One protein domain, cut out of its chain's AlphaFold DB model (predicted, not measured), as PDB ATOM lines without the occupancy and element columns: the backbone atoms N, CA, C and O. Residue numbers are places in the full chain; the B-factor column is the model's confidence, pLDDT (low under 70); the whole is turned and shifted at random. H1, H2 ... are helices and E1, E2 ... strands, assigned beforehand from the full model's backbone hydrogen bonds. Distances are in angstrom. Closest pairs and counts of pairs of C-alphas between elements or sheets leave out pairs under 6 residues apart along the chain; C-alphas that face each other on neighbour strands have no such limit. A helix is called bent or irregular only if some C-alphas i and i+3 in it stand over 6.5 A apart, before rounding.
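Overview. This is residues 171 to 312 of the 623 residues of an uncharacterized protein of Pandoraea norimbergensis (UniProt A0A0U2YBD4). A strongly twisted wall of four strands is covered on one face by two helices running along it, the long H3 and the shorter H2, side by side. Residues 288 to 308 lead from edge strand E4 to H6, and on the way residues 304 to 305 pair, parallel, with residues 188 to 189 of E1 at the other edge. The printed part has 142 residues, with six named helices and four named strands in the order H1 E1 H2 E2 H3 E3 H4 H5 E4 H6, mixed in class. The sheet is mixed too, in the order E1 E2 E3 E4. The whole is compact, with a radius of gyration of the C-alphas of 14.2 A and spans of 40 by 34 by 26 A.

Arrangement. Start at H1, residues 171 to 180, and E1, residues 187 to 192, whose closest C-alphas, Val 179 and Val 187, are 7.0 A apart. H2, residues 198 to 208, then leads to E2, residues 212 to 219, parallel to E1 at 27 degrees; N 191 and O 215 are 2.8 A apart, within hydrogen-bond range. H3, residues 224 to 246, leads to E3, residues 257 to 262, parallel to E2 at 28 degrees, with N 260 and O 216 at 2.8 A. E1, H2, E2 and E2, H3, E3 are strand-helix-strand units, parallel neighbour strands joined through a helix, both with right-handed crossovers. H2 and H3 are on the same face, making two layers, helices over a sheet, at heights over the sheet of 9.5 A and 8.7 A. H3 touches H2 with residues 237 to 245 alone, closest at the C-alphas of Ile 203 and Met 241, 6.0 A; the tilt is shallow, 22 degrees, the same way. H4, residues 269 to 272, only grazes the sheet, and H5, residues 279 to 282, is not on it. E4, residues 285 to 287, is antiparallel to E3 at 131 degrees, with N 261 and O 286 at 2.8 A. H6, residues 309 to 312, touches H2, the C-alphas of Ala 205 and Thr 310 being closest at 5.6 A. Every O i to N i+4 pair is within hydrogen-bond range in H2 and H3; H1 has 0 of 6, but 5 of 7 O i to N i+3 pairs, and H4, H5 and H6 are too short.

Along the chain. Find C-alpha 171 at (41.823, 52.067, -106.051); H1 runs 15.0 A from there and is irregular, C-alphas 175 and 178 being 7.8 A apart. E1 measures 16.9 A, H2 15.7 A, E2 23.2 A and E3 16.2 A. H3 runs 32.8 A from C-alpha 224 at (18.163, 50.827, -82.646). The last, H6, ends at C-alpha 312, (35.681, 42.632, -112.880).

Size, cuts and confidence. The two C-alphas farthest apart, Asp 182 and Pro 224, are 42.2 A apart. The printed part has no cut, and its one long link is E4 to H6. Mean pLDDT of the printed part is 83.4; look for values under 70 at residue 197, residues 265 to 266 and residues 289 to 301.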
ATOM      1  N   GLU A 171      40.413  51.640-106.164       88.25
ATOM      2  CA  GLU A 171      41.823  52.067-106.051       88.25
ATOM      3  C   GLU A 171      42.623  51.253-105.021       88.25
ATOM      4  O   GLU A 171      43.720  50.780-105.313       88.25
ATOM      5  N   ARG A 172      42.026  50.992-103.851       88.31
ATOM      6  CA  ARG A 172      42.631  50.182-102.780       88.31
ATOM      7  C   ARG A 172      42.872  48.709-103.154       88.31
ATOM      8  O   ARG A 172      43.707  48.058-102.543       88.31
ATOM      9  N   ASP A 173      42.094  48.175-104.098       91.75
ATOM     10  CA  ASP A 173      42.102  46.763-104.490       91.75
ATOM     11  C   ASP A 173      43.126  46.501-105.608       91.75
ATOM     12  O   ASP A 173      43.532  45.357-105.818       91.75
ATOM     13  N   LYS A 174      43.570  47.546-106.326       91.81
ATOM     14  CA  LYS A 174      44.540  47.434-107.432       91.81
ATOM     15  C   LYS A 174      45.847  46.717-107.052       91.81
ATOM     16  O   LYS A 174      46.272  45.880-107.848       91.81
ATOM     17  N   PRO A 175      46.472  46.943-105.873       92.56
ATOM     18  CA  PRO A 175      47.667  46.198-105.455       92.56
ATOM     19  C   PRO A 175      47.444  44.682-105.330       92.56
ATOM     20  O   PRO A 175      48.400  43.912-105.379       92.56
ATOM     21  N   PHE A 176      46.189  44.245-105.200       92.00
ATOM     22  CA  PHE A 176      45.793  42.851-105.001       92.00
ATOM     23  C   PHE A 176      45.235  42.193-106.274       92.00
ATOM     24  O   PHE A 176      44.732  41.073-106.212       92.00
ATOM     25  N   ALA A 177      45.352  42.837-107.444       93.12
ATOM     26  CA  ALA A 177      44.830  42.316-108.714       93.12
ATOM     27  C   ALA A 177      45.302  40.880-109.038       93.12
ATOM     28  O   ALA A 177      44.515  40.078-109.542       93.12
ATOM     29  N   ALA A 178      46.535  40.519-108.660       92.62
ATOM     30  CA  ALA A 178      47.097  39.177-108.848       92.62
ATOM     31  C   ALA A 178      46.302  38.053-108.141       92.62
ATOM     32  O   ALA A 178      46.320  36.909-108.590       92.62
ATOM     33  N   VAL A 179      45.540  38.353-107.078       91.88
ATOM     34  CA  VAL A 179      44.653  37.370-106.413       91.88
ATOM     35  C   VAL A 179      43.546  36.884-107.358       91.88
ATOM     36  O   VAL A 179      43.085  35.748-107.264       91.88
ATOM     37  N   LEU A 180      43.129  37.726-108.306       92.50
ATOM     38  CA  LEU A 180      42.100  37.378-109.288       92.50
ATOM     39  C   LEU A 180      42.636  36.459-110.397       92.50
ATOM     40  O   LEU A 180      41.830  35.872-111.119       92.50
ATOM     41  N   GLU A 181      43.961  36.336-110.516       89.88
ATOM     42  CA  GLU A 181      44.682  35.541-111.522       89.88
ATOM     43  C   GLU A 181      45.162  34.195-110.964       89.88
ATOM     44  O   GLU A 181      45.238  33.223-111.709       89.88
ATOM     45  N   ASP A 182      45.417  34.103-109.655       90.06
ATOM     46  CA  ASP A 182      45.775  32.844-108.993       90.06
ATOM     47  C   ASP A 182      44.534  31.992-108.680       90.06
ATOM     48  O   ASP A 182      43.835  32.203-107.685       90.06
ATOM     49  N   GLU A 183      44.276  30.988-109.522       87.75
ATOM     50  CA  GLU A 183      43.167  30.031-109.387       87.75
ATOM     51  C   GLU A 183      43.127  29.302-108.029       87.75
ATOM     52  O   GLU A 183      42.062  28.846-107.610       87.75
ATOM     53  N   ASN A 184      44.245  29.228-107.298       87.88
ATOM     54  CA  ASN A 184      44.315  28.566-105.992       87.88
ATOM     55  C   ASN A 184      43.906  29.485-104.831       87.88
ATOM     56  O   ASN A 184      43.643  29.002-103.725       87.88
ATOM     57  N   ARG A 185      43.844  30.806-105.050       88.25
ATOM     58  CA  ARG A 185      43.467  31.766-104.007       88.25
ATOM     59  C   ARG A 185      41.962  31.962-103.918       88.25
ATOM     60  O   ARG A 185      41.258  32.109-104.915       88.25
ATOM     61  N   LYS A 186      41.476  32.034-102.678       88.31
ATOM     62  CA  LYS A 186      40.119  32.493-102.379       88.31
ATOM     63  C   LYS A 186      40.017  33.992-102.657       88.31
ATOM     64  O   LYS A 186      40.931  34.749-102.343       88.31
ATOM     65  N   VAL A 187      38.877  34.418-103.190       91.44
ATOM     66  CA  VAL A 187      38.538  35.836-103.353       91.44
ATOM     67  C   VAL A 187      37.520  36.188-102.275       91.44
ATOM     68  O   VAL A 187      36.511  35.497-102.154       91.44
ATOM     69  N   PHE A 188      37.751  37.240-101.492       90.19
ATOM     70  CA  PHE A 188      36.806  37.716-100.475       90.19
ATOM     71  C   PHE A 188      36.271  39.088-100.865       90.19
ATOM     72  O   PHE A 188      37.042  39.948-101.275       90.19
ATOM     73  N   THR A 189      34.967  39.318-100.716       91.50
ATOM     74  CA  THR A 189      34.347  40.624-100.976       91.50
ATOM     75  C   THR A 189      33.381  41.014 -99.869       91.50
ATOM     76  O   THR A 189      32.704  40.160 -99.288       91.50
ATOM     77  N   PHE A 190      33.284  42.314 -99.603       88.56
ATOM     78  CA  PHE A 190      32.421  42.854 -98.556       88.56
ATOM     79  C   PHE A 190      31.091  43.403 -99.093       88.56
ATOM     80  O   PHE A 190      31.075  44.216-100.015       88.56
ATOM     81  N   LEU A 191      29.980  43.008 -98.465       88.00
ATOM     82  CA  LEU A 191      28.636  43.546 -98.683       88.00
ATOM     83  C   LEU A 191      28.152  44.235 -97.390       88.00
ATOM     84  O   LEU A 191      27.917  43.558 -96.387       88.00
ATOM     85  N   PRO A 192      27.935  45.559 -97.374       83.62
ATOM     86  CA  PRO A 192      27.187  46.190 -96.291       83.62
ATOM     87  C   PRO A 192      25.741  45.668 -96.293       83.62
ATOM     88  O   PRO A 192      25.104  45.664 -97.341       83.62
ATOM     89  N   GLY A 193      25.192  45.264 -95.145       77.19
ATOM     90  CA  GLY A 193      23.857  44.650 -95.056       77.19
ATOM     91  C   GLY A 193      22.738  45.508 -95.659       77.19
ATOM     92  O   GLY A 193      21.855  44.982 -96.330       77.19
ATOM     93  N   TYR A 194      22.843  46.836 -95.522       72.94
ATOM     94  CA  TYR A 194      21.925  47.814 -96.123       72.94
ATOM     95  C   TYR A 194      22.010  47.922 -97.659       72.94
ATOM     96  O   TYR A 194      21.141  48.536 -98.273       72.94
ATOM     97  N   ALA A 195      23.045  47.376 -98.308       74.31
ATOM     98  CA  ALA A 195      23.246  47.450 -99.758       74.31
ATOM     99  C   ALA A 195      22.425  46.369-100.488       74.31
ATOM    100  O   ALA A 195      22.948  45.503-101.189       74.31
ATOM    101  N   THR A 196      21.104  46.402-100.296       71.62
ATOM    102  CA  THR A 196      20.173  45.365-100.769       71.62
ATOM    103  C   THR A 196      20.176  45.178-102.290       71.62
ATOM    104  O   THR A 196      19.928  44.066-102.748       71.62
ATOM    105  N   GLY A 197      20.509  46.222-103.063       68.25
ATOM    106  CA  GLY A 197      20.629  46.173-104.526       68.25
ATOM    107  C   GLY A 197      21.890  45.467-105.049       68.25
ATOM    108  O   GLY A 197      21.785  44.656-105.963       68.25
ATOM    109  N   ASP A 198      23.068  45.709-104.456       75.88
ATOM    110  CA  ASP A 198      24.333  45.087-104.903       75.88
ATOM    111  C   ASP A 198      24.369  43.563-104.656       75.88
ATOM    112  O   ASP A 198      25.118  42.834-105.313       75.88
ATOM    113  N   ARG A 199      23.521  43.061-103.743       80.75
ATOM    114  CA  ARG A 199      23.321  41.630-103.433       80.75
ATOM    115  C   ARG A 199      23.134  40.767-104.686       80.75
ATOM    116  O   ARG A 199      23.517  39.602-104.695       80.75
ATOM    117  N   TYR A 200      22.520  41.315-105.725       77.88
ATOM    118  CA  TYR A 200      22.058  40.562-106.884       77.88
ATOM    119  C   TYR A 200      23.162  40.266-107.899       77.88
ATOM    120  O   TYR A 200      23.396  39.107-108.242       77.88
ATOM    121  N   THR A 201      23.923  41.285-108.285       83.44
ATOM    122  CA  THR A 201      25.154  41.128-109.075       83.44
ATOM    123  C   THR A 201      26.172  40.265-108.331       83.44
ATOM    124  O   THR A 201      26.881  39.465-108.941       83.44
ATOM    125  N   LEU A 202      26.173  40.336-106.996       88.88
ATOM    126  CA  LEU A 202      26.979  39.479-106.136       88.88
ATOM    127  C   LEU A 202      26.535  37.998-106.134       88.88
ATOM    128  O   LEU A 202      27.400  37.126-106.111       88.88
ATOM    129  N   ILE A 203      25.233  37.687-106.223       88.88
ATOM    130  CA  ILE A 203      24.738  36.308-106.436       88.88
ATOM    131  C   ILE A 203      25.243  35.764-107.774       88.88
ATOM    132  O   ILE A 203      25.786  34.661-107.819       88.88
ATOM    133  N   ILE A 204      25.116  36.541-108.855       89.62
ATOM    134  CA  ILE A 204      25.561  36.114-110.191       89.62
ATOM    135  C   ILE A 204      27.083  35.908-110.205       89.62
ATOM    136  O   ILE A 204      27.551  34.860-110.649       89.62
ATOM    137  N   ALA A 205      27.852  36.834-109.625       92.19
ATOM    138  CA  ALA A 205      29.296  36.684-109.469       92.19
ATOM    139  C   ALA A 205      29.671  35.439-108.641       92.19
ATOM    140  O   ALA A 205      30.565  34.702-109.040       92.19
ATOM    141  N   ALA A 206      28.977  35.145-107.534       92.38
ATOM    142  CA  ALA A 206      29.258  33.970-106.701       92.38
ATOM    143  C   ALA A 206      28.880  32.635-107.375       92.38
ATOM    144  O   ALA A 206      29.520  31.608-107.127       92.38
ATOM    145  N   LEU A 207      27.873  32.644-108.252       90.88
ATOM    146  CA  LEU A 207      27.542  31.509-109.113       90.88
ATOM    147  C   LEU A 207      28.616  31.295-110.197       90.88
ATOM    148  O   LEU A 207      28.963  30.148-110.481       90.88
ATOM    149  N   MET A 208      29.136  32.371-110.794       89.00
ATOM    150  CA  MET A 208      30.129  32.320-111.879       89.00
ATOM    151  C   MET A 208      31.568  32.058-111.405       89.00
ATOM    152  O   MET A 208      32.315  31.390-112.112       89.00
ATOM    153  N   GLU A 209      31.953  32.562-110.232       92.06
ATOM    154  CA  GLU A 209      33.286  32.421-109.634       92.06
ATOM    155  C   GLU A 209      33.201  31.530-108.379       92.06
ATOM    156  O   GLU A 209      32.776  32.003-107.318       92.06
ATOM    157  N   PRO A 210      33.594  30.241-108.453       88.81
ATOM    158  CA  PRO A 210      33.573  29.324-107.310       88.81
ATOM    159  C   PRO A 210      34.449  29.774-106.132       88.81
ATOM    160  O   PRO A 210      34.141  29.441-104.987       88.81
ATOM    161  N   ARG A 211      35.510  30.555-106.388       90.69
ATOM    162  CA  ARG A 211      36.452  31.040-105.363       90.69
ATOM    163  C   ARG A 211      35.914  32.219-104.547       90.69
ATOM    164  O   ARG A 211      36.553  32.600-103.565       90.69
ATOM    165  N   LEU A 212      34.783  32.817-104.937       92.31
ATOM    166  CA  LEU A 212      34.249  34.023-104.299       92.31
ATOM    167  C   LEU A 212      33.589  33.705-102.949       92.31
ATOM    168  O   LEU A 212      32.672  32.891-102.863       92.31
ATOM    169  N   ASN A 213      34.023  34.388-101.901       90.31
ATOM    170  CA  ASN A 213      33.492  34.313-100.546       90.31
ATOM    171  C   ASN A 213      32.967  35.699-100.158       90.31
ATOM    172  O   ASN A 213      33.563  36.725-100.495       90.31
ATOM    173  N   VAL A 214      31.836  35.730 -99.463       90.19
ATOM    174  CA  VAL A 214      31.056  36.944 -99.232       90.19
ATOM    175  C   VAL A 214      30.943  37.232 -97.744       90.19
ATOM    176  O   VAL A 214      30.459  36.415 -96.961       90.19
ATOM    177  N   VAL A 215      31.369  38.438 -97.380       88.44
ATOM    178  CA  VAL A 215      31.401  38.948 -96.010       88.44
ATOM    179  C   VAL A 215      30.309  39.999 -95.871       88.44
ATOM    180  O   VAL A 215      30.418  41.081 -96.443       88.44
ATOM    181  N   ILE A 216      29.241  39.690 -95.140       89.19
ATOM    182  CA  ILE A 216      28.092  40.584 -94.972       89.19
ATOM    183  C   ILE A 216      28.200  41.293 -93.622       89.19
ATOM    184  O   ILE A 216      28.118  40.650 -92.576       89.19
ATOM    185  N   GLY A 217      28.385  42.612 -93.622       88.38
ATOM    186  CA  GLY A 217      28.547  43.388 -92.390       88.38
ATOM    187  C   GLY A 217      27.317  44.211 -92.017       88.38
ATOM    188  O   GLY A 217      26.760  44.897 -92.871       88.38
ATOM    189  N   HIS A 218      26.937  44.228 -90.738       90.88
ATOM    190  CA  HIS A 218      25.937  45.163 -90.200       90.88
ATOM    191  C   HIS A 218      26.468  45.901 -88.964       90.88
ATOM    192  O   HIS A 218      27.353  45.404 -88.265       90.88
ATOM    193  N   ALA A 219      25.941  47.095 -88.684       88.81
ATOM    194  CA  ALA A 219      26.344  47.866 -87.510       88.81
ATOM    195  C   ALA A 219      25.893  47.193 -86.198       88.81
ATOM    196  O   ALA A 219      24.828  46.574 -86.131       88.81
ATOM    197  N   ALA A 220      26.703  47.329 -85.147       85.75
ATOM    198  CA  ALA A 220      26.370  46.937 -83.777       85.75
ATOM    199  C   ALA A 220      25.654  48.034 -82.979       85.75
ATOM    200  O   ALA A 220      24.994  47.727 -81.988       85.75
ATOM    201  N   GLN A 221      25.868  49.289 -83.376       81.62
ATOM    202  CA  GLN A 221      25.555  50.504 -82.630       81.62
ATOM    203  C   GLN A 221      25.022  51.580 -83.591       81.62
ATOM    204  O   GLN A 221      25.260  51.512 -84.799       81.62
ATOM    205  N   GLY A 222      24.295  52.562 -83.054       82.69
ATOM    206  CA  GLY A 222      23.556  53.575 -83.813       82.69
ATOM    207  C   GLY A 222      22.098  53.648 -83.350       82.69
ATOM    208  O   GLY A 222      21.778  53.182 -82.257       82.69
ATOM    209  N   ASP A 223      21.208  54.200 -84.182       81.25
ATOM    210  CA  ASP A 223      19.758  54.122 -83.948       81.25
ATOM    211  C   ASP A 223      19.321  52.639 -83.871       81.25
ATOM    212  O   ASP A 223      19.566  51.886 -84.822       81.25
ATOM    213  N   PRO A 224      18.664  52.193 -82.781       85.25
ATOM    214  CA  PRO A 224      18.163  50.827 -82.646       85.25
ATOM    215  C   PRO A 224      17.294  50.346 -83.818       85.25
ATOM    216  O   PRO A 224      17.349  49.159 -84.155       85.25
ATOM    217  N   LYS A 225      16.519  51.231 -84.465       83.38
ATOM    218  CA  LYS A 225      15.704  50.867 -85.639       83.38
ATOM    219  C   LYS A 225      16.584  50.534 -86.843       83.38
ATOM    220  O   LYS A 225      16.401  49.490 -87.463       83.38
ATOM    221  N   GLU A 226      17.567  51.385 -87.128       80.56
ATOM    222  CA  GLU A 226      18.555  51.186 -88.192       80.56
ATOM    223  C   GLU A 226      19.407  49.933 -87.966       80.56
ATOM    224  O   GLU A 226      19.549  49.116 -88.875       80.56
ATOM    225  N   VAL A 227      19.919  49.732 -86.748       85.25
ATOM    226  CA  VAL A 227      20.700  48.538 -86.376       85.25
ATOM    227  C   VAL A 227      19.875  47.261 -86.573       85.25
ATOM    228  O   VAL A 227      20.367  46.293 -87.156       85.25
ATOM    229  N   THR A 228      18.608  47.270 -86.144       87.06
ATOM    230  CA  THR A 228      17.697  46.125 -86.310       87.06
ATOM    231  C   THR A 228      17.418  45.844 -87.786       87.06
ATOM    232  O   THR A 228      17.543  44.694 -88.212       87.06
ATOM    233  N   ARG A 229      17.113  46.879 -88.585       85.56
ATOM    234  CA  ARG A 229      16.872  46.738 -90.030       85.56
ATOM    235  C   ARG A 229      18.101  46.176 -90.745       85.56
ATOM    236  O   ARG A 229      17.984  45.193 -91.463       85.56
ATOM    237  N   GLN A 230      19.290  46.722 -90.484       87.25
ATOM    238  CA  GLN A 230      20.533  46.254 -91.108       87.25
ATOM    239  C   GLN A 230      20.869  44.797 -90.761       87.25
ATOM    240  O   GLN A 230      21.387  44.078 -91.615       87.25
ATOM    241  N   ALA A 231      20.573  44.346 -89.538       87.88
ATOM    242  CA  ALA A 231      20.744  42.946 -89.151       87.88
ATOM    243  C   ALA A 231      19.746  42.019 -89.877       87.88
ATOM    244  O   ALA A 231      20.134  40.957 -90.364       87.88
ATOM    245  N   GLN A 232      18.481  42.440 -90.010       89.12
ATOM    246  CA  GLN A 232      17.457  41.719 -90.779       89.12
ATOM    247  C   GLN A 232      17.801  41.654 -92.276       89.12
ATOM    248  O   GLN A 232      17.701  40.587 -92.889       89.12
ATOM    249  N   ASP A 233      18.266  42.761 -92.860       87.62
ATOM    250  CA  ASP A 233      18.709  42.829 -94.256       87.62
ATOM    251  C   ASP A 233      19.927  41.929 -94.510       87.62
ATOM    252  O   ASP A 233      19.977  41.247 -95.538       87.62
ATOM    253  N   ALA A 234      20.881  41.883 -93.570       89.00
ATOM    254  CA  ALA A 234      22.068  41.032 -93.642       89.00
ATOM    255  C   ALA A 234      21.733  39.534 -93.553       89.00
ATOM    256  O   ALA A 234      22.250  38.749 -94.350       89.00
ATOM    257  N   GLU A 235      20.840  39.127 -92.646       89.88
ATOM    258  CA  GLU A 235      20.392  37.729 -92.551       89.88
ATOM    259  C   GLU A 235      19.551  37.316 -93.764       89.88
ATOM    260  O   GLU A 235      19.746  36.231 -94.313       89.88
ATOM    261  N   THR A 236      18.701  38.214 -94.271       88.25
ATOM    262  CA  THR A 236      17.968  37.994 -95.528       88.25
ATOM    263  C   THR A 236      18.932  37.854 -96.710       88.25
ATOM    264  O   THR A 236      18.733  36.994 -97.567       88.25
ATOM    265  N   ALA A 237      19.997  38.663 -96.761       88.19
ATOM    266  CA  ALA A 237      21.041  38.537 -97.774       88.19
ATOM    267  C   ALA A 237      21.754  37.183 -97.676       88.19
ATOM    268  O   ALA A 237      21.816  36.469 -98.675       88.19
ATOM    269  N   ARG A 238      22.214  36.791 -96.478       89.94
ATOM    270  CA  ARG A 238      22.871  35.496 -96.245       89.94
ATOM    271  C   ARG A 238      21.981  34.340 -96.692       89.94
ATOM    272  O   ARG A 238      22.435  33.516 -97.476       89.94
ATOM    273  N   LYS A 239      20.716  34.319 -96.255       89.75
ATOM    274  CA  LYS A 239      19.737  33.287 -96.618       89.75
ATOM    275  C   LYS A 239      19.585  33.160 -98.138       89.75
ATOM    276  O   LYS A 239      19.888  32.101 -98.676       89.75
ATOM    277  N   VAL A 240      19.193  34.241 -98.821       88.12
ATOM    278  CA  VAL A 240      18.934  34.232-100.275       88.12
ATOM    279  C   VAL A 240      20.180  33.822-101.064       88.12
ATOM    280  O   VAL A 240      20.085  33.069-102.028       88.12
ATOM    281  N   MET A 241      21.366  34.279-100.651       89.81
ATOM    282  CA  MET A 241      22.619  33.913-101.313       89.81
ATOM    283  C   MET A 241      22.990  32.444-101.093       89.81
ATOM    284  O   MET A 241      23.374  31.770-102.045       89.81
ATOM    285  N   THR A 242      22.859  31.929 -99.866       90.94
ATOM    286  CA  THR A 242      23.092  30.510 -99.569       90.94
ATOM    287  C   THR A 242      22.122  29.623-100.349       90.94
ATOM    288  O   THR A 242      22.575  28.719-101.045       90.94
ATOM    289  N   GLU A 243      20.820  29.924-100.320       91.19
ATOM    290  CA  GLU A 243      19.791  29.186-101.068       91.19
ATOM    291  C   GLU A 243      20.061  29.219-102.581       91.19
ATOM    292  O   GLU A 243      19.920  28.198-103.253       91.19
ATOM    293  N   ALA A 244      20.522  30.350-103.125       91.44
ATOM    294  CA  ALA A 244      20.857  30.463-104.543       91.44
ATOM    295  C   ALA A 244      22.061  29.608-104.968       91.44
ATOM    296  O   ALA A 244      22.069  29.063-106.075       91.44
ATOM    297  N   LEU A 245      23.064  29.470-104.096       92.88
ATOM    298  CA  LEU A 245      24.201  28.575-104.307       92.88
ATOM    299  C   LEU A 245      23.778  27.099-104.156       92.88
ATOM    300  O   LEU A 245      24.128  26.278-105.004       92.88
ATOM    301  N   GLU A 246      22.973  26.765-103.142       93.12
ATOM    302  CA  GLU A 246      22.467  25.403-102.899       93.12
ATOM    303  C   GLU A 246      21.569  24.897-104.038       93.12
ATOM    304  O   GLU A 246      21.814  23.812-104.567       93.12
ATOM    305  N   LYS A 247      20.599  25.703-104.503       92.00
ATOM    306  CA  LYS A 247      19.733  25.374-105.658       92.00
ATOM    307  C   LYS A 247      20.502  25.193-106.974       92.00
ATOM    308  O   LYS A 247      19.975  24.613-107.918       92.00
ATOM    309  N   ASN A 248      21.747  25.666-107.041       93.12
ATOM    310  CA  ASN A 248      22.646  25.493-108.181       93.12
ATOM    311  C   ASN A 248      23.741  24.434-107.952       93.12
ATOM    312  O   ASN A 248      24.694  24.368-108.726       93.12
ATOM    313  N   GLY A 249      23.618  23.602-106.910       91.31
ATOM    314  CA  GLY A 249      24.537  22.490-106.647       91.31
ATOM    315  C   GLY A 249      25.951  22.917-106.241       91.31
ATOM    316  O   GLY A 249      26.890  22.130-106.353       91.31
ATOM    317  N   ILE A 250      26.131  24.160-105.785       90.69
ATOM    318  CA  ILE A 250      27.440  24.689-105.407       90.69
ATOM    319  C   ILE A 250      27.863  24.113-104.050       90.69
ATOM    320  O   ILE A 250      27.211  24.336-103.026       90.69
ATOM    321  N   ALA A 251      28.998  23.412-104.031       84.38
ATOM    322  CA  ALA A 251      29.588  22.879-102.808       84.38
ATOM    323  C   ALA A 251      29.901  23.989-101.784       84.38
ATOM    324  O   ALA A 251      30.255  25.115-102.139       84.38
ATOM    325  N   ASN A 252      29.784  23.650-100.498       83.56
ATOM    326  CA  ASN A 252      30.111  24.512 -99.356       83.56
ATOM    327  C   ASN A 252      29.378  25.875 -99.349       83.56
ATOM    328  O   ASN A 252      29.856  26.842 -98.757       83.56
ATOM    329  N   ALA A 253      28.189  25.961 -99.961       87.00
ATOM    330  CA  ALA A 253      27.379  27.182-100.060       87.00
ATOM    331  C   ALA A 253      27.214  27.957 -98.733       87.00
ATOM    332  O   ALA A 253      27.291  29.185 -98.718       87.00
ATOM    333  N   LYS A 254      27.037  27.242 -97.612       83.62
ATOM    334  CA  LYS A 254      26.898  27.816 -96.258       83.62
ATOM    335  C   LYS A 254      28.183  28.450 -95.712       83.62
ATOM    336  O   LYS A 254      28.101  29.308 -94.843       83.62
ATOM    337  N   GLU A 255      29.346  28.027 -96.200       83.19
ATOM    338  CA  GLU A 255      30.664  28.537 -95.793       83.19
ATOM    339  C   GLU A 255      31.100  29.735 -96.647       83.19
ATOM    340  O   GLU A 255      31.877  30.568 -96.189       83.19
ATOM    341  N   ARG A 256      30.572  29.842 -97.876       86.19
ATOM    342  CA  ARG A 256      30.870  30.934 -98.816       86.19
ATOM    343  C   ARG A 256      30.211  32.268 -98.455       86.19
ATOM    344  O   ARG A 256      30.554  33.274 -99.072       86.19
ATOM    345  N   VAL A 257      29.268  32.305 -97.509       88.88
ATOM    346  CA  VAL A 257      28.530  33.523 -97.125       88.88
ATOM    347  C   VAL A 257      28.429  33.628 -95.602       88.88
ATOM    348  O   VAL A 257      27.751  32.827 -94.958       88.88
ATOM    349  N   SER A 258      29.070  34.640 -95.017       86.50
ATOM    350  CA  SER A 258      29.155  34.812 -93.558       86.50
ATOM    351  C   SER A 258      28.737  36.212 -93.118       86.50
ATOM    352  O   SER A 258      29.022  37.192 -93.805       86.50
ATOM    353  N   ILE A 259      28.103  36.315 -91.947       87.75
ATOM    354  CA  ILE A 259      27.729  37.600 -91.339       87.75
ATOM    355  C   ILE A 259      28.748  38.018 -90.280       87.75
ATOM    356  O   ILE A 259      29.189  37.200 -89.471       87.75
ATOM    357  N   PHE A 260      29.057  39.314 -90.251       86.31
ATOM    358  CA  PHE A 260      29.843  39.962 -89.208       86.31
ATOM    359  C   PHE A 260      29.114  41.187 -88.648       86.31
ATOM    360  O   PHE A 260      28.503  41.980 -89.368       86.31
ATOM    361  N   LYS A 261      29.224  41.359 -87.333       88.25
ATOM    362  CA  LYS A 261      28.715  42.500 -86.577       88.25
ATOM    363  C   LYS A 261      29.860  43.491 -86.359       88.25
ATOM    364  O   LYS A 261      30.853  43.141 -85.729       88.25
ATOM    365  N   PHE A 262      29.726  44.714 -86.860       87.81
ATOM    366  CA  PHE A 262      30.743  45.760 -86.739       87.81
ATOM    367  C   PHE A 262      30.515  46.622 -85.491       87.81
ATOM    368  O   PHE A 262      29.513  47.334 -85.406       87.81
ATOM    369  N   ASP A 263      31.433  46.535 -84.532       86.50
ATOM    370  CA  ASP A 263      31.310  47.062 -83.170       86.50
ATOM    371  C   ASP A 263      32.376  48.128 -82.875       86.50
ATOM    372  O   ASP A 263      33.368  47.885 -82.186       86.50
ATOM    373  N   ASP A 264      32.162  49.320 -83.437       81.00
ATOM    374  CA  ASP A 264      32.977  50.515 -83.218       81.00
ATOM    375  C   ASP A 264      32.085  51.700 -82.812       81.00
ATOM    376  O   ASP A 264      31.075  51.980 -83.458       81.00
ATOM    377  N   THR A 265      32.464  52.389 -81.734       69.62
ATOM    378  CA  THR A 265      31.798  53.597 -81.224       69.62
ATOM    379  C   THR A 265      32.224  54.864 -81.973       69.62
ATOM    380  O   THR A 265      31.513  55.865 -81.916       69.62
ATOM    381  N   GLY A 266      33.387  54.853 -82.638       69.62
ATOM    382  CA  GLY A 266      34.012  56.039 -83.238       69.62
ATOM    383  C   GLY A 266      33.926  56.128 -84.765       69.62
ATOM    384  O   GLY A 266      34.197  57.187 -85.329       69.62
ATOM    385  N   LYS A 267      33.551  55.043 -85.456       76.38
ATOM    386  CA  LYS A 267      33.507  54.973 -86.926       76.38
ATOM    387  C   LYS A 267      32.186  54.358 -87.380       76.38
ATOM    388  O   LYS A 267      31.760  53.341 -86.854       76.38
ATOM    389  N   ALA A 268      31.537  54.937 -88.390       81.81
ATOM    390  CA  ALA A 268      30.363  54.321 -89.009       81.81
ATOM    391  C   ALA A 268      30.775  53.173 -89.947       81.81
ATOM    392  O   ALA A 268      31.796  53.267 -90.635       81.81
ATOM    393  N   LEU A 269      29.935  52.138 -90.075       82.25
ATOM    394  CA  LEU A 269      30.191  50.996 -90.969       82.25
ATOM    395  C   LEU A 269      30.478  51.420 -92.425       82.25
ATOM    396  O   LEU A 269      31.330  50.834 -93.091       82.25
ATOM    397  N   LYS A 270      29.802  52.474 -92.906       81.56
ATOM    398  CA  LYS A 270      30.027  53.084 -94.231       81.56
ATOM    399  C   LYS A 270      31.484  53.521 -94.448       81.56
ATOM    400  O   LYS A 270      31.950  53.457 -95.575       81.56
ATOM    401  N   ASN A 271      32.191  53.918 -93.390       81.25
ATOM    402  CA  ASN A 271      33.577  54.383 -93.456       81.25
ATOM    403  C   ASN A 271      34.557  53.239 -93.155       81.25
ATOM    404  O   ASN A 271      35.652  53.195 -93.704       81.25
ATOM    405  N   ALA A 272      34.181  52.305 -92.274       81.25
ATOM    406  CA  ALA A 272      34.996  51.132 -91.948       81.25
ATOM    407  C   ALA A 272      35.166  50.179 -93.139       81.25
ATOM    408  O   ALA A 272      36.223  49.577 -93.301       81.25
ATOM    409  N   ARG A 273      34.158  50.095 -94.020       79.19
ATOM    410  CA  ARG A 273      34.228  49.269 -95.232       79.19
ATOM    411  C   ARG A 273      35.371  49.653 -96.179       79.19
ATOM    412  O   ARG A 273      35.693  48.835 -97.026       79.19
ATOM    413  N   GLU A 274      35.937  50.861 -96.078       82.69
ATOM    414  CA  GLU A 274      37.037  51.336 -96.936       82.69
ATOM    415  C   GLU A 274      38.413  50.876 -96.431       82.69
ATOM    416  O   GLU A 274      39.338  50.737 -97.227       82.69
ATOM    417  N   SER A 275      38.522  50.542 -95.141       83.06
ATOM    418  CA  SER A 275      39.765  50.199 -94.440       83.06
ATOM    419  C   SER A 275      39.799  48.748 -93.940       83.06
ATOM    420  O   SER A 275      40.380  48.462 -92.898       83.06
ATOM    421  N   LEU A 276      39.138  47.822 -94.644       81.25
ATOM    422  CA  LEU A 276      38.938  46.437 -94.188       81.25
ATOM    423  C   LEU A 276      40.228  45.621 -94.045       81.25
ATOM    424  O   LEU A 276      40.205  44.579 -93.397       81.25
ATOM    425  N   ASP A 277      41.339  46.089 -94.604       80.88
ATOM    426  CA  ASP A 277      42.646  45.432 -94.524       80.88
ATOM    427  C   ASP A 277      43.532  45.986 -93.397       80.88
ATOM    428  O   ASP A 277      44.564  45.407 -93.074       80.88
ATOM    429  N   GLU A 278      43.096  47.055 -92.721       85.50
ATOM    430  CA  GLU A 278      43.751  47.551 -91.508       85.50
ATOM    431  C   GLU A 278      43.403  46.659 -90.298       85.50
ATOM    432  O   GLU A 278      42.215  46.509 -89.988       85.50
ATOM    433  N   PRO A 279      44.391  46.158 -89.526       83.25
ATOM    434  CA  PRO A 279      44.139  45.356 -88.322       83.25
ATOM    435  C   PRO A 279      43.173  46.031 -87.335       83.25
ATOM    436  O   PRO A 279      42.177  45.437 -86.931       83.25
ATOM    437  N   ASN A 280      43.375  47.329 -87.070       83.69
ATOM    438  CA  ASN A 280      42.514  48.142 -86.200       83.69
ATOM    439  C   ASN A 280      41.036  48.164 -86.631       83.69
ATOM    440  O   ASN A 280      40.156  48.339 -85.789       83.69
ATOM    441  N   THR A 281      40.765  48.033 -87.936       84.50
ATOM    442  CA  THR A 281      39.405  47.944 -88.480       84.50
ATOM    443  C   THR A 281      38.879  46.509 -88.382       84.50
ATOM    444  O   THR A 281      37.727  46.319 -87.986       84.50
ATOM    445  N   ARG A 282      39.708  45.498 -88.692       81.44
ATOM    446  CA  ARG A 282      39.345  44.068 -88.606       81.44
ATOM    447  C   ARG A 282      38.921  43.660 -87.195       81.44
ATOM    448  O   ARG A 282      37.883  43.018 -87.053       81.44
ATOM    449  N   ASP A 283      39.625  44.128 -86.167       82.12
ATOM    450  CA  ASP A 283      39.332  43.841 -84.750       82.12
ATOM    451  C   ASP A 283      37.936  44.308 -84.284       82.12
ATOM    452  O   ASP A 283      37.423  43.858 -83.256       82.12
ATOM    453  N   LYS A 284      37.287  45.209 -85.036       86.06
ATOM    454  CA  LYS A 284      35.915  45.670 -84.764       86.06
ATOM    455  C   LYS A 284      34.843  44.740 -85.333       86.06
ATOM    456  O   LYS A 284      33.681  44.859 -84.944       86.06
ATOM    457  N   PHE A 285      35.184  43.830 -86.245       84.06
ATOM    458  CA  PHE A 285      34.235  42.881 -86.827       84.06
ATOM    459  C   PHE A 285      34.167  41.598 -85.993       84.06
ATOM    460  O   PHE A 285      35.100  40.803 -85.943       84.06
ATOM    461  N   LYS A 286      33.015  41.363 -85.365       83.50
ATOM    462  CA  LYS A 286      32.732  40.161 -84.573       83.50
ATOM    463  C   LYS A 286      31.924  39.169 -85.407       83.50
ATOM    464  O   LYS A 286      30.936  39.543 -86.035       83.50
ATOM    465  N   ALA A 287      32.348  37.909 -85.414       77.12
ATOM    466  CA  ALA A 287      31.699  36.835 -86.162       77.12
ATOM    467  C   ALA A 287      30.230  36.622 -85.738       77.12
ATOM    468  O   ALA A 287      29.913  36.625 -84.547       77.12
ATOM    469  N   GLY A 288      29.345  36.424 -86.719       72.06
ATOM    470  CA  GLY A 288      27.927  36.097 -86.538       72.06
ATOM    471  C   GLY A 288      27.551  34.720 -87.113       72.06
ATOM    472  O   GLY A 288      28.414  33.853 -87.284       72.06
ATOM    473  N   PRO A 289      26.263  34.484 -87.428       63.00
ATOM    474  CA  PRO A 289      25.807  33.246 -88.060       63.00
ATOM    475  C   PRO A 289      26.542  32.932 -89.375       63.00
ATOM    476  O   PRO A 289      26.852  33.821 -90.172       63.00
ATOM    477  N   GLY A 290      26.822  31.646 -89.611       57.94
ATOM    478  CA  GLY A 290      27.535  31.168 -90.805       57.94
ATOM    479  C   GLY A 290      29.054  31.408 -90.808       57.94
ATOM    480  O   GLY A 290      29.732  30.971 -91.730       57.94
ATOM    481  N   ALA A 291      29.625  32.049 -89.783       59.78
ATOM    482  CA  ALA A 291      31.049  32.398 -89.757       59.78
ATOM    483  C   ALA A 291      32.024  31.219 -89.541       59.78
ATOM    484  O   ALA A 291      33.232  31.432 -89.569       59.78
ATOM    485  N   ALA A 292      31.543  29.980 -89.364       53.53
ATOM    486  CA  ALA A 292      32.385  28.809 -89.085       53.53
ATOM    487  C   ALA A 292      33.456  28.533 -90.166       53.53
ATOM    488  O   ALA A 292      34.547  28.078 -89.835       53.53
ATOM    489  N   GLY A 293      33.169  28.850 -91.436       48.69
ATOM    490  CA  GLY A 293      34.132  28.748 -92.542       48.69
ATOM    491  C   GLY A 293      35.049  29.969 -92.711       48.69
ATOM    492  O   GLY A 293      36.015  29.910 -93.473       48.69
ATOM    493  N   LEU A 294      34.767  31.073 -92.008       51.72
ATOM    494  CA  LEU A 294      35.387  32.383 -92.230       51.72
ATOM    495  C   LEU A 294      36.076  32.977 -90.992       51.72
ATOM    496  O   LEU A 294      36.588  34.093 -91.050       51.72
ATOM    497  N   THR A 295      36.199  32.212 -89.904       51.28
ATOM    498  CA  THR A 295      37.052  32.530 -88.740       51.28
ATOM    499  C   THR A 295      38.522  32.774 -89.128       51.28
ATOM    500  O   THR A 295      39.281  33.362 -88.365       51.28
ATOM    501  N   ALA A 296      38.928  32.366 -90.337       48.91
ATOM    502  CA  ALA A 296      40.226  32.674 -90.932       48.91
ATOM    503  C   ALA A 296      40.392  34.143 -91.387       48.91
ATOM    504  O   ALA A 296      41.527  34.589 -91.505       48.91
ATOM    505  N   LEU A 297      39.309  34.903 -91.610       51.91
ATOM    506  CA  LEU A 297      39.360  36.283 -92.130       51.91
ATOM    507  C   LEU A 297      39.978  37.285 -91.136       51.91
ATOM    508  O   LEU A 297      40.567  38.286 -91.532       51.91
ATOM    509  N   ILE A 298      39.846  37.004 -89.836       53.00
ATOM    510  CA  ILE A 298      40.462  37.783 -88.749       53.00
ATOM    511  C   ILE A 298      41.887  37.268 -88.449       53.00
ATOM    512  O   ILE A 298      42.682  37.967 -87.833       53.00
ATOM    513  N   ALA A 299      42.235  36.057 -88.899       52.22
ATOM    514  CA  ALA A 299      43.436  35.333 -88.472       52.22
ATOM    515  C   ALA A 299      44.525  35.168 -89.552       52.22
ATOM    516  O   ALA A 299      45.565  34.577 -89.260       52.22
ATOM    517  N   LYS A 300      44.288  35.612 -90.796       60.22
ATOM    518  CA  LYS A 300      45.236  35.525 -91.922       60.22
ATOM    519  C   LYS A 300      45.120  36.747 -92.835       60.22
ATOM    520  O   LYS A 300      44.022  37.266 -93.034       60.22
ATOM    521  N   ASP A 301      46.239  37.155 -93.429       67.94
ATOM    522  CA  ASP A 301      46.421  38.389 -94.218       67.94
ATOM    523  C   ASP A 301      45.759  38.372 -95.621       67.94
ATOM    524  O   ASP A 301      46.317  38.852 -96.606       67.94
ATOM    525  N   GLU A 302      44.565  37.786 -95.747       82.56
ATOM    526  CA  GLU A 302      43.803  37.757 -97.004       82.56
ATOM    527  C   GLU A 302      43.140  39.109 -97.283       82.56
ATOM    528  O   GLU A 302      42.586  39.717 -96.368       82.56
ATOM    529  N   HIS A 303      43.155  39.561 -98.540       88.25
ATOM    530  CA  HIS A 303      42.554  40.835 -98.964       88.25
ATOM    531  C   HIS A 303      41.023  40.767 -99.020       88.25
ATOM    532  O   HIS A 303      40.472  39.798 -99.553       88.25
ATOM    533  N   ILE A 304      40.334  41.812 -98.543       88.81
ATOM    534  CA  ILE A 304      38.872  41.929 -98.650       88.81
ATOM    535  C   ILE A 304      38.515  42.986 -99.698       88.81
ATOM    536  O   ILE A 304      38.396  44.182 -99.417       88.81
ATOM    537  N   PHE A 305      38.261  42.525-100.918       90.38
ATOM    538  CA  PHE A 305      37.899  43.381-102.040       90.38
ATOM    539  C   PHE A 305      36.644  44.226-101.770       90.38
ATOM    540  O   PHE A 305      35.694  43.811-101.089       90.38
ATOM    541  N   HIS A 306      36.626  45.430-102.344       88.69
ATOM    542  CA  HIS A 306      35.405  46.215-102.475       88.69
ATOM    543  C   HIS A 306      34.432  45.502-103.430       88.69
ATOM    544  O   HIS A 306      34.844  44.816-104.365       88.69
ATOM    545  N   ILE A 307      33.120  45.691-103.239       86.50
ATOM    546  CA  ILE A 307      32.078  44.952-103.975       86.50
ATOM    547  C   ILE A 307      32.140  45.102-105.503       86.50
ATOM    548  O   ILE A 307      31.646  44.245-106.234       86.50
ATOM    549  N   SER A 308      32.817  46.134-106.009       86.75
ATOM    550  CA  SER A 308      33.128  46.287-107.435       86.75
ATOM    551  C   SER A 308      34.015  45.183-108.019       86.75
ATOM    552  O   SER A 308      34.047  45.041-109.235       86.75
ATOM    553  N   VAL A 309      34.687  44.349-107.216       91.19
ATOM    554  CA  VAL A 309      35.375  43.156-107.745       91.19
ATOM    555  C   VAL A 309      34.411  42.224-108.489       91.19
ATOM    556  O   VAL A 309      34.813  41.549-109.431       91.19
ATOM    557  N   THR A 310      33.120  42.232-108.133       91.25
ATOM    558  CA  THR A 310      32.084  41.463-108.839       91.25
ATOM    559  C   THR A 310      31.995  41.823-110.319       91.25
ATOM    560  O   THR A 310      31.864  40.923-111.148       91.25
ATOM    561  N   THR A 311      32.120  43.105-110.678       89.50
ATOM    562  CA  THR A 311      32.025  43.535-112.078       89.50
ATOM    563  C   THR A 311      33.255  43.118-112.872       89.50
ATOM    564  O   THR A 311      33.098  42.676-114.008       89.50
ATOM    565  N   GLU A 312      34.446  43.139-112.265       91.25
ATOM    566  CA  GLU A 312      35.681  42.632-112.880       91.25
ATOM    567  C   GLU A 312      35.687  41.103-113.021       91.25
ATOM    568  O   GLU A 312      36.057  40.594-114.076       91.25
TER     569      GLU A 312